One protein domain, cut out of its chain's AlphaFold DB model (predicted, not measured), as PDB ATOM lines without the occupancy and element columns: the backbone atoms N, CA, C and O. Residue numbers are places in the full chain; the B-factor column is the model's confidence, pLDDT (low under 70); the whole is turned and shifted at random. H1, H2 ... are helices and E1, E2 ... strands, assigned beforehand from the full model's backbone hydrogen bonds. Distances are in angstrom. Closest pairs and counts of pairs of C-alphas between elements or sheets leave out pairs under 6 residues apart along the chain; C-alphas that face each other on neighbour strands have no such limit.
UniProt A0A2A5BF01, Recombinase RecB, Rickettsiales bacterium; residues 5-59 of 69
ATOM      1  N   VAL A   5      23.365  16.736 -22.041       77.81
ATOM      2  CA  VAL A   5      22.247  15.923 -22.540       77.81
ATOM      3  C   VAL A   5      21.673  15.024 -21.446       77.81
ATOM      4  O   VAL A   5      20.459  14.931 -21.295       77.81
ATOM      5  N   GLU A   6      22.528  14.399 -20.641       80.31
ATOM      6  CA  GLU A   6      22.105  13.554 -19.520       80.31
ATOM      7  C   GLU A   6      21.489  14.372 -18.375       80.31
ATOM      8  O   GLU A   6      20.547  13.939 -17.712       80.31
ATOM      9  N   LEU A   7      21.959  15.607 -18.188       81.31
ATOM     10  CA  LEU A   7      21.298  16.565 -17.308       81.31
ATOM     11  C   LEU A   7      19.910  16.948 -17.843       81.31
ATOM     12  O   LEU A   7      18.952  17.008 -17.073       81.31
ATOM     13  N   ALA A   8      19.787  17.185 -19.153       79.81
ATOM     14  CA  ALA A   8      18.520  17.528 -19.792       79.81
ATOM     15  C   ALA A   8      17.502  16.375 -19.733       79.81
ATOM     16  O   ALA A   8      16.331  16.617 -19.441       79.81
ATOM     17  N   SER A   9      17.935  15.125 -19.936       85.06
ATOM     18  CA  SER A   9      17.051  13.949 -19.892       85.06
ATOM     19  C   SER A   9      16.434  13.730 -18.509       85.06
ATOM     20  O   SER A   9      15.286  13.303 -18.400       85.06
ATOM     21  N   ARG A  10      17.157  14.101 -17.445       87.50
ATOM     22  CA  ARG A  10      16.702  14.022 -16.049       87.50
ATOM     23  C   ARG A  10      16.271  15.367 -15.469       87.50
ATOM     24  O   ARG A  10      16.009  15.462 -14.268       87.50
ATOM     25  N   ALA A  11      16.153  16.407 -16.294       85.19
ATOM     26  CA  ALA A  11      15.908  17.771 -15.829       85.19
ATOM     27  C   ALA A  11      14.645  17.882 -14.964       85.19
ATOM     28  O   ALA A  11      14.641  18.611 -13.980       85.19
ATOM     29  N   SER A  12      13.593  17.122 -15.287       86.38
ATOM     30  CA  SER A  12      12.346  17.095 -14.510       86.38
ATOM     31  C   SER A  12      12.539  16.537 -13.095       86.38
ATOM     32  O   SER A  12      12.050  17.120 -12.127       86.38
ATOM     33  N   GLU A  13      13.276  15.433 -12.955       90.81
ATOM     34  CA  GLU A  13      13.576  14.818 -11.655       90.81
ATOM     35  C   GLU A  13      14.431  15.749 -10.799       90.81
ATOM     36  O   GLU A  13      14.106  16.021  -9.641       90.81
ATOM     37  N   ILE A  14      15.487  16.289 -11.409       88.00
ATOM     38  CA  ILE A  14      16.425  17.206 -10.767       88.00
ATOM     39  C   ILE A  14      15.682  18.457 -10.316       88.00
ATOM     40  O   ILE A  14      15.745  18.822  -9.146       88.00
ATOM     41  N   PHE A  15      14.886  19.059 -11.202       89.44
ATOM     42  CA  PHE A  15      14.103  20.238 -10.870       89.44
ATOM     43  C   PHE A  15      13.139  19.975  -9.715       89.44
ATOM     44  O   PHE A  15      13.021  20.826  -8.845       89.44
ATOM     45  N   LYS A  16      12.468  18.818  -9.645       91.69
ATOM     46  CA  LYS A  16      11.555  18.500  -8.530       91.69
ATOM     47  C   LYS A  16      12.292  18.411  -7.191       91.69
ATOM     48  O   LYS A  16      11.823  19.018  -6.223       91.69
ATOM     49  N   GLY A  17      13.432  17.717  -7.165       91.94
ATOM     50  CA  GLY A  17      14.261  17.518  -5.970       91.94
ATOM     51  C   GLY A  17      15.071  18.742  -5.532       91.94
ATOM     52  O   GLY A  17      15.496  18.810  -4.383       91.94
ATOM     53  N   SER A  18      15.263  19.726  -6.413       91.75
ATOM     54  CA  SER A  18      16.044  20.931  -6.128       91.75
ATOM     55  C   SER A  18      15.400  21.870  -5.104       91.75
ATOM     56  O   SER A  18      14.173  22.014  -4.995       91.75
ATOM     57  N   THR A  19      16.262  22.607  -4.409       95.31
ATOM     58  CA  THR A  19      15.876  23.718  -3.538       95.31
ATOM     59  C   THR A  19      15.262  24.871  -4.341       95.31
ATOM     60  O   THR A  19      15.463  25.004  -5.549       95.31
ATOM     61  N   THR A  20      14.541  25.774  -3.673       93.94
ATOM     62  CA  THR A  20      13.949  26.960  -4.323       93.94
ATOM     63  C   THR A  20      14.996  27.843  -5.014       93.94
ATOM     64  O   THR A  20      14.724  28.418  -6.067       93.94
ATOM     65  N   SER A  21      16.202  27.940  -4.446       93.50
ATOM     66  CA  SER A  21      17.303  28.719  -5.025       93.50
ATOM     67  C   SER A  21      17.797  28.108  -6.337       93.50
ATOM     68  O   SER A  21      17.927  28.801  -7.345       93.50
ATOM     69  N   GLU A  22      18.001  26.793  -6.361       90.88
ATOM     70  CA  GLU A  22      18.427  26.058  -7.555       90.88
ATOM     71  C   GLU A  22      17.350  26.059  -8.639       90.88
ATOM     72  O   GLU A  22      17.654  26.316  -9.802       90.88
ATOM     73  N   LYS A  23      16.079  25.884  -8.260       91.44
ATOM     74  CA  LYS A  23      14.937  26.025  -9.174       91.44
ATOM     75  C   LYS A  23      14.943  27.387  -9.855       91.44
ATOM     76  O   LYS A  23      14.802  27.465 -11.071       91.44
ATOM     77  N   ARG A  24      15.164  28.463  -9.093       91.94
ATOM     78  CA  ARG A  24      15.250  29.819  -9.646       91.94
ATOM     79  C   ARG A  24      16.422  29.969 -10.619       91.94
ATOM     80  O   ARG A  24      16.246  30.581 -11.665       91.94
ATOM     81  N   LYS A  25      17.584  29.376 -10.322       90.38
ATOM     82  CA  LYS A  25      18.728  29.361 -11.251       90.38
ATOM     83  C   LYS A  25      18.394  28.634 -12.554       90.38
ATOM     84  O   LYS A  25      18.694  29.162 -13.616       90.38
ATOM     85  N   LEU A  26      17.746  27.471 -12.480       88.38
ATOM     86  CA  LEU A  26      17.326  26.711 -13.663       88.38
ATOM     87  C   LEU A  26      16.300  27.481 -14.504       88.38
ATOM     88  O   LEU A  26      16.419  27.523 -15.724       88.38
ATOM     89  N   VAL A  27      15.329  28.136 -13.865       89.94
ATOM     90  CA  VAL A  27      14.353  28.985 -14.564       89.94
ATOM     91  C   VAL A  27      15.051  30.149 -15.268       89.94
ATOM     92  O   VAL A  27      14.808  30.359 -16.451       89.94
ATOM     93  N   ASN A  28      15.958  30.851 -14.585       90.31
ATOM     94  CA  ASN A  28      16.700  31.979 -15.162       90.31
ATOM     95  C   ASN A  28      17.711  31.556 -16.238       90.31
ATOM     96  O   ASN A  28      18.085  32.365 -17.078       90.31
ATOM     97  N   LEU A  29      18.175  30.306 -16.219       88.38
ATOM     98  CA  LEU A  29      19.040  29.765 -17.267       88.38
ATOM     99  C   LEU A  29      18.285  29.631 -18.598       88.38
ATOM    100  O   LEU A  29      18.860  29.850 -19.660       88.38
ATOM    101  N   VAL A  30      17.004  29.254 -18.537       88.88
ATOM    102  CA  VAL A  30      16.200  28.926 -19.722       88.88
ATOM    103  C   VAL A  30      15.324  30.102 -20.166       88.88
ATOM    104  O   VAL A  30      15.158  30.313 -21.366       88.88
ATOM    105  N   LEU A  31      14.767  30.877 -19.231       92.06
ATOM    106  CA  LEU A  31      13.803  31.951 -19.490       92.06
ATOM    107  C   LEU A  31      14.436  33.331 -19.285       92.06
ATOM    108  O   LEU A  31      15.080  33.561 -18.267       92.06
ATOM    109  N   SER A  32      14.185  34.265 -20.204       88.19
ATOM    110  CA  SER A  32      14.770  35.618 -20.161       88.19
ATOM    111  C   SER A  32      13.840  36.680 -19.580       88.19
ATOM    112  O   SER A  32      14.292  37.555 -18.855       88.19
ATOM    113  N   ASN A  33      12.543  36.614 -19.894       86.12
ATOM    114  CA  ASN A  33      11.566  37.657 -19.553       86.12
ATOM    115  C   ASN A  33      10.323  37.048 -18.899       86.12
ATOM    116  O   ASN A  33       9.252  37.025 -19.502       86.12
ATOM    117  N   LEU A  34      10.482  36.471 -17.707       88.56
ATOM    118  CA  LEU A  34       9.385  35.816 -16.997       88.56
ATOM    119  C   LEU A  34       8.450  36.851 -16.355       88.56
ATOM    120  O   LEU A  34       8.767  37.422 -15.315       88.56
ATOM    121  N   GLU A  35       7.274  37.042 -16.946       90.50
ATOM    122  CA  GLU A  35       6.271  38.002 -16.481       90.50
ATOM    123  C   GLU A  35       4.894  37.355 -16.350       90.50
ATOM    124  O   GLU A  35       4.380  36.751 -17.296       90.50
ATOM    125  N   LEU A  36       4.244  37.541 -15.200       91.19
ATOM    126  CA  LEU A  36       2.860  37.127 -14.998       91.19
ATOM    127  C   LEU A  36       1.912  38.279 -15.358       91.19
ATOM    128  O   LEU A  36       1.786  39.255 -14.620       91.19
ATOM    129  N   LYS A  37       1.229  38.163 -16.498       90.94
ATOM    130  CA  LYS A  37       0.212  39.113 -16.965       90.94
ATOM    131  C   LYS A  37      -1.172  38.584 -16.607       90.94
ATOM    132  O   LYS A  37      -1.771  37.794 -17.342       90.94
ATOM    133  N   GLY A  38      -1.672  38.998 -15.442       91.38
ATOM    134  CA  GLY A  38      -2.927  38.497 -14.881       91.38
ATOM    135  C   GLY A  38      -2.827  37.003 -14.572       91.38
ATOM    136  O   GLY A  38      -2.105  36.610 -13.665       91.38
ATOM    137  N   GLN A  39      -3.523  36.172 -15.351       91.88
ATOM    138  CA  GLN A  39      -3.478  34.705 -15.233       91.88
ATOM    139  C   GLN A  39      -2.572  34.032 -16.280       91.88
ATOM    140  O   GLN A  39      -2.476  32.808 -16.317       91.88
ATOM    141  N   LYS A  40      -1.925  34.804 -17.164       91.06
ATOM    142  CA  LYS A  40      -1.060  34.270 -18.222       91.06
ATOM    143  C   LYS A  40       0.406  34.514 -17.897       91.06
ATOM    144  O   LYS A  40       0.806  35.640 -17.620       91.06
ATOM    145  N   LEU A  41       1.208  33.459 -17.981       89.94
ATOM    146  CA  LEU A  41       2.659  33.550 -17.881       89.94
ATOM    147  C   LEU A  41       3.245  33.835 -19.266       89.94
ATOM    148  O   LEU A  41       3.129  33.020 -20.180       89.94
ATOM    149  N   THR A  42       3.865  34.996 -19.412       92.69
ATOM    150  CA  THR A  42       4.593  35.419 -20.610       92.69
ATOM    151  C   THR A  42       6.079  35.207 -20.380       92.69
ATOM    152  O   THR A  42       6.595  35.582 -19.331       92.69
ATOM    153  N   TYR A  43       6.760  34.585 -21.340       92.88
ATOM    154  CA  TYR A  43       8.199  34.357 -21.273       92.88
ATOM    155  C   TYR A  43       8.823  34.287 -22.664       92.88
ATOM    156  O   TYR A  43       8.168  33.948 -23.651       92.88
ATOM    157  N   THR A  44      10.120  34.572 -22.718       92.81
ATOM    158  CA  THR A  44      10.993  34.283 -23.859       92.81
ATOM    159  C   THR A  44      12.086  33.321 -23.418       92.81
ATOM    160  O   THR A  44      12.439  33.292 -22.240       92.81
ATOM    161  N   LEU A  45      12.610  32.532 -24.354       91.69
ATOM    162  CA  LEU A  45      13.706  31.599 -24.097       91.69
ATOM    163  C   LEU A  45      15.054  32.267 -24.381       91.69
ATOM    164  O   LEU A  45      15.175  33.023 -25.346       91.69
ATOM    165  N   HIS A  46      16.061  31.951 -23.570       90.69
ATOM    166  CA  HIS A  46      17.451  32.274 -23.881       90.69
ATOM    167  C   HIS A  46      17.967  31.404 -25.036       90.69
ATOM    168  O   HIS A  46      17.545  30.258 -25.196       90.69
ATOM    169  N   SER A  47      18.921  31.919 -25.813       84.88
ATOM    170  CA  SER A  47      19.706  31.084 -26.730       84.88
ATOM    171  C   SER A  47      20.629  30.158 -25.922       84.88
ATOM    172  O   SER A  47      21.163  30.598 -24.899       84.88
ATOM    173  N   PRO A  48      20.811  28.882 -26.317       86.62
ATOM    174  CA  PRO A  48      20.314  28.234 -27.544       86.62
ATOM    175  C   PRO A  48      18.928  27.567 -27.419       86.62
ATOM    176  O   PRO A  48      18.454  26.941 -28.367       86.62
ATOM    177  N   PHE A  49      18.260  27.668 -26.267       85.56
ATOM    178  CA  PHE A  49      16.981  26.989 -26.020       85.56
ATOM    179  C   PHE A  49      15.865  27.449 -26.965       85.56
ATOM    180  O   PHE A  49      15.037  26.640 -27.387       85.56
ATOM    181  N   ASP A  50      15.855  28.729 -27.336       88.19
ATOM    182  CA  ASP A  50      14.907  29.266 -28.309       88.19
ATOM    183  C   ASP A  50      15.056  28.605 -29.690       88.19
ATOM    184  O   ASP A  50      14.053  28.304 -30.340       88.19
ATOM    185  N   GLN A  51      16.291  28.329 -30.115       85.44
ATOM    186  CA  GLN A  51      16.587  27.663 -31.378       85.44
ATOM    187  C   GLN A  51      16.127  26.210 -31.344       85.44
ATOM    188  O   GLN A  51      15.454  25.791 -32.275       85.44
ATOM    189  N   PHE A  52      16.377  25.468 -30.260       82.31
ATOM    190  CA  PHE A  52      15.901  24.083 -30.144       82.31
ATOM    191  C   PHE A  52      14.381  23.975 -30.298       82.31
ATOM    192  O   PHE A  52      13.888  23.113 -31.023       82.31
ATOM    193  N   VAL A  53      13.628  24.891 -29.682       82.31
ATOM    194  CA  VAL A  53      12.162  24.914 -29.802       82.31
ATOM    195  C   VAL A  53      11.707  25.347 -31.197       82.31
ATOM    196  O   VAL A  53      10.708  24.831 -31.695       82.31
ATOM    197  N   LYS A  54      12.409  26.285 -31.843       80.69
ATOM    198  CA  LYS A  54      12.113  26.692 -33.225       80.69
ATOM    199  C   LYS A  54      12.360  25.546 -34.204       80.69
ATOM    200  O   LYS A  54      11.476  25.260 -35.004       80.69
ATOM    201  N   THR A  55      13.497  24.860 -34.102       71.31
ATOM    202  CA  THR A  55      13.854  23.775 -35.023       71.31
ATOM    203  C   THR A  55      12.971  22.539 -34.837       71.31
ATOM    204  O   THR A  55      12.599  21.898 -35.815       71.31
ATOM    205  N   ALA A  56      12.536  22.244 -33.606       65.56
ATOM    206  CA  ALA A  56      11.544  21.194 -33.361       65.56
ATOM    207  C   ALA A  56      10.191  21.476 -34.050       65.56
ATOM    208  O   ALA A  56       9.490  20.545 -34.434       65.56
ATOM    209  N   LYS A  57       9.817  22.753 -34.225       63.16
ATOM    210  CA  LYS A  57       8.556  23.152 -34.878       63.16
ATOM    211  C   LYS A  57       8.618  23.115 -36.398       63.16
ATOM    212  O   LYS A  57       7.580  22.942 -37.026       63.16
ATOM    213  N   THR A  58       9.795  23.305 -36.987       62.16
ATOM    214  CA  THR A  58       9.956  23.290 -38.445       62.16
ATOM    215  C   THR A  58      10.002  21.879 -39.023       62.16
ATOM    216  O   THR A  58       9.929  21.746 -40.234       62.16
ATOM    217  N   GLY A  59      10.093  20.822 -38.204       60.28
ATOM    218  CA  GLY A  59      10.146  19.433 -38.689       60.28
ATOM    219  C   GLY A  59      11.414  19.094 -39.487       60.28
ATOM    220  O   GLY A  59      11.584  17.959 -39.912       60.28
TER     221      GLY A  59
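What this domain is: This is residues 5 to 59 of the 69 residues of the protein "Recombinase RecB" of Rickettsiales bacterium (UniProt A0A2A5BF01). A loose, flat frame with few contacts: H2 folds back into H3, then the small strand hairpin E1 and E2 lies to one side and H4 at another end. Residues 5 to 10, with H1, and residues 54 to 59 stick out. The printed part has 55 residues, mostly helix, in the order H1 H2 H3 E1 E2 H4; the radius of gyration of the C-alphas is 12.9 A, the spans 35 by 34 by 17 A.

How they stand to each other: Start at H1, residues 5 to 9, which meets H2, residues 11 to 17, only through their link. H3, residues 20 to 30, only just touches H2, with 3 pairs of C-alphas within 8 A, the closest those of Phe 15 and Lys 23 at 6.1 A; this helical hairpin runs opposite ways at a shallow tilt of 17 degrees. In the antiparallel hairpin of E1, residues 35 to 37, and E2, residues 40 to 42, find N 35 and O 42 within hydrogen-bond range at 2.9 A. H4, residues 49 to 58, is close to H3 but not clearly touching; their closest C-alphas, Val 30 and Phe 49, are 6.6 A apart. In H1, H2, H3 and H4 every O i to N i+4 pair is within hydrogen-bond range.

Where its parts are: Find C-alpha 5, where H1 begins, at (22.247, 15.923, -22.540). H2 runs 10.0 A, H3 15.7 A; H4 runs 14.7 A to C-alpha 58 at (9.956, 23.290, -38.445).

The domain as a whole: The printed part has no cut and no long link; residues 56 to 59 have pLDDT under 70.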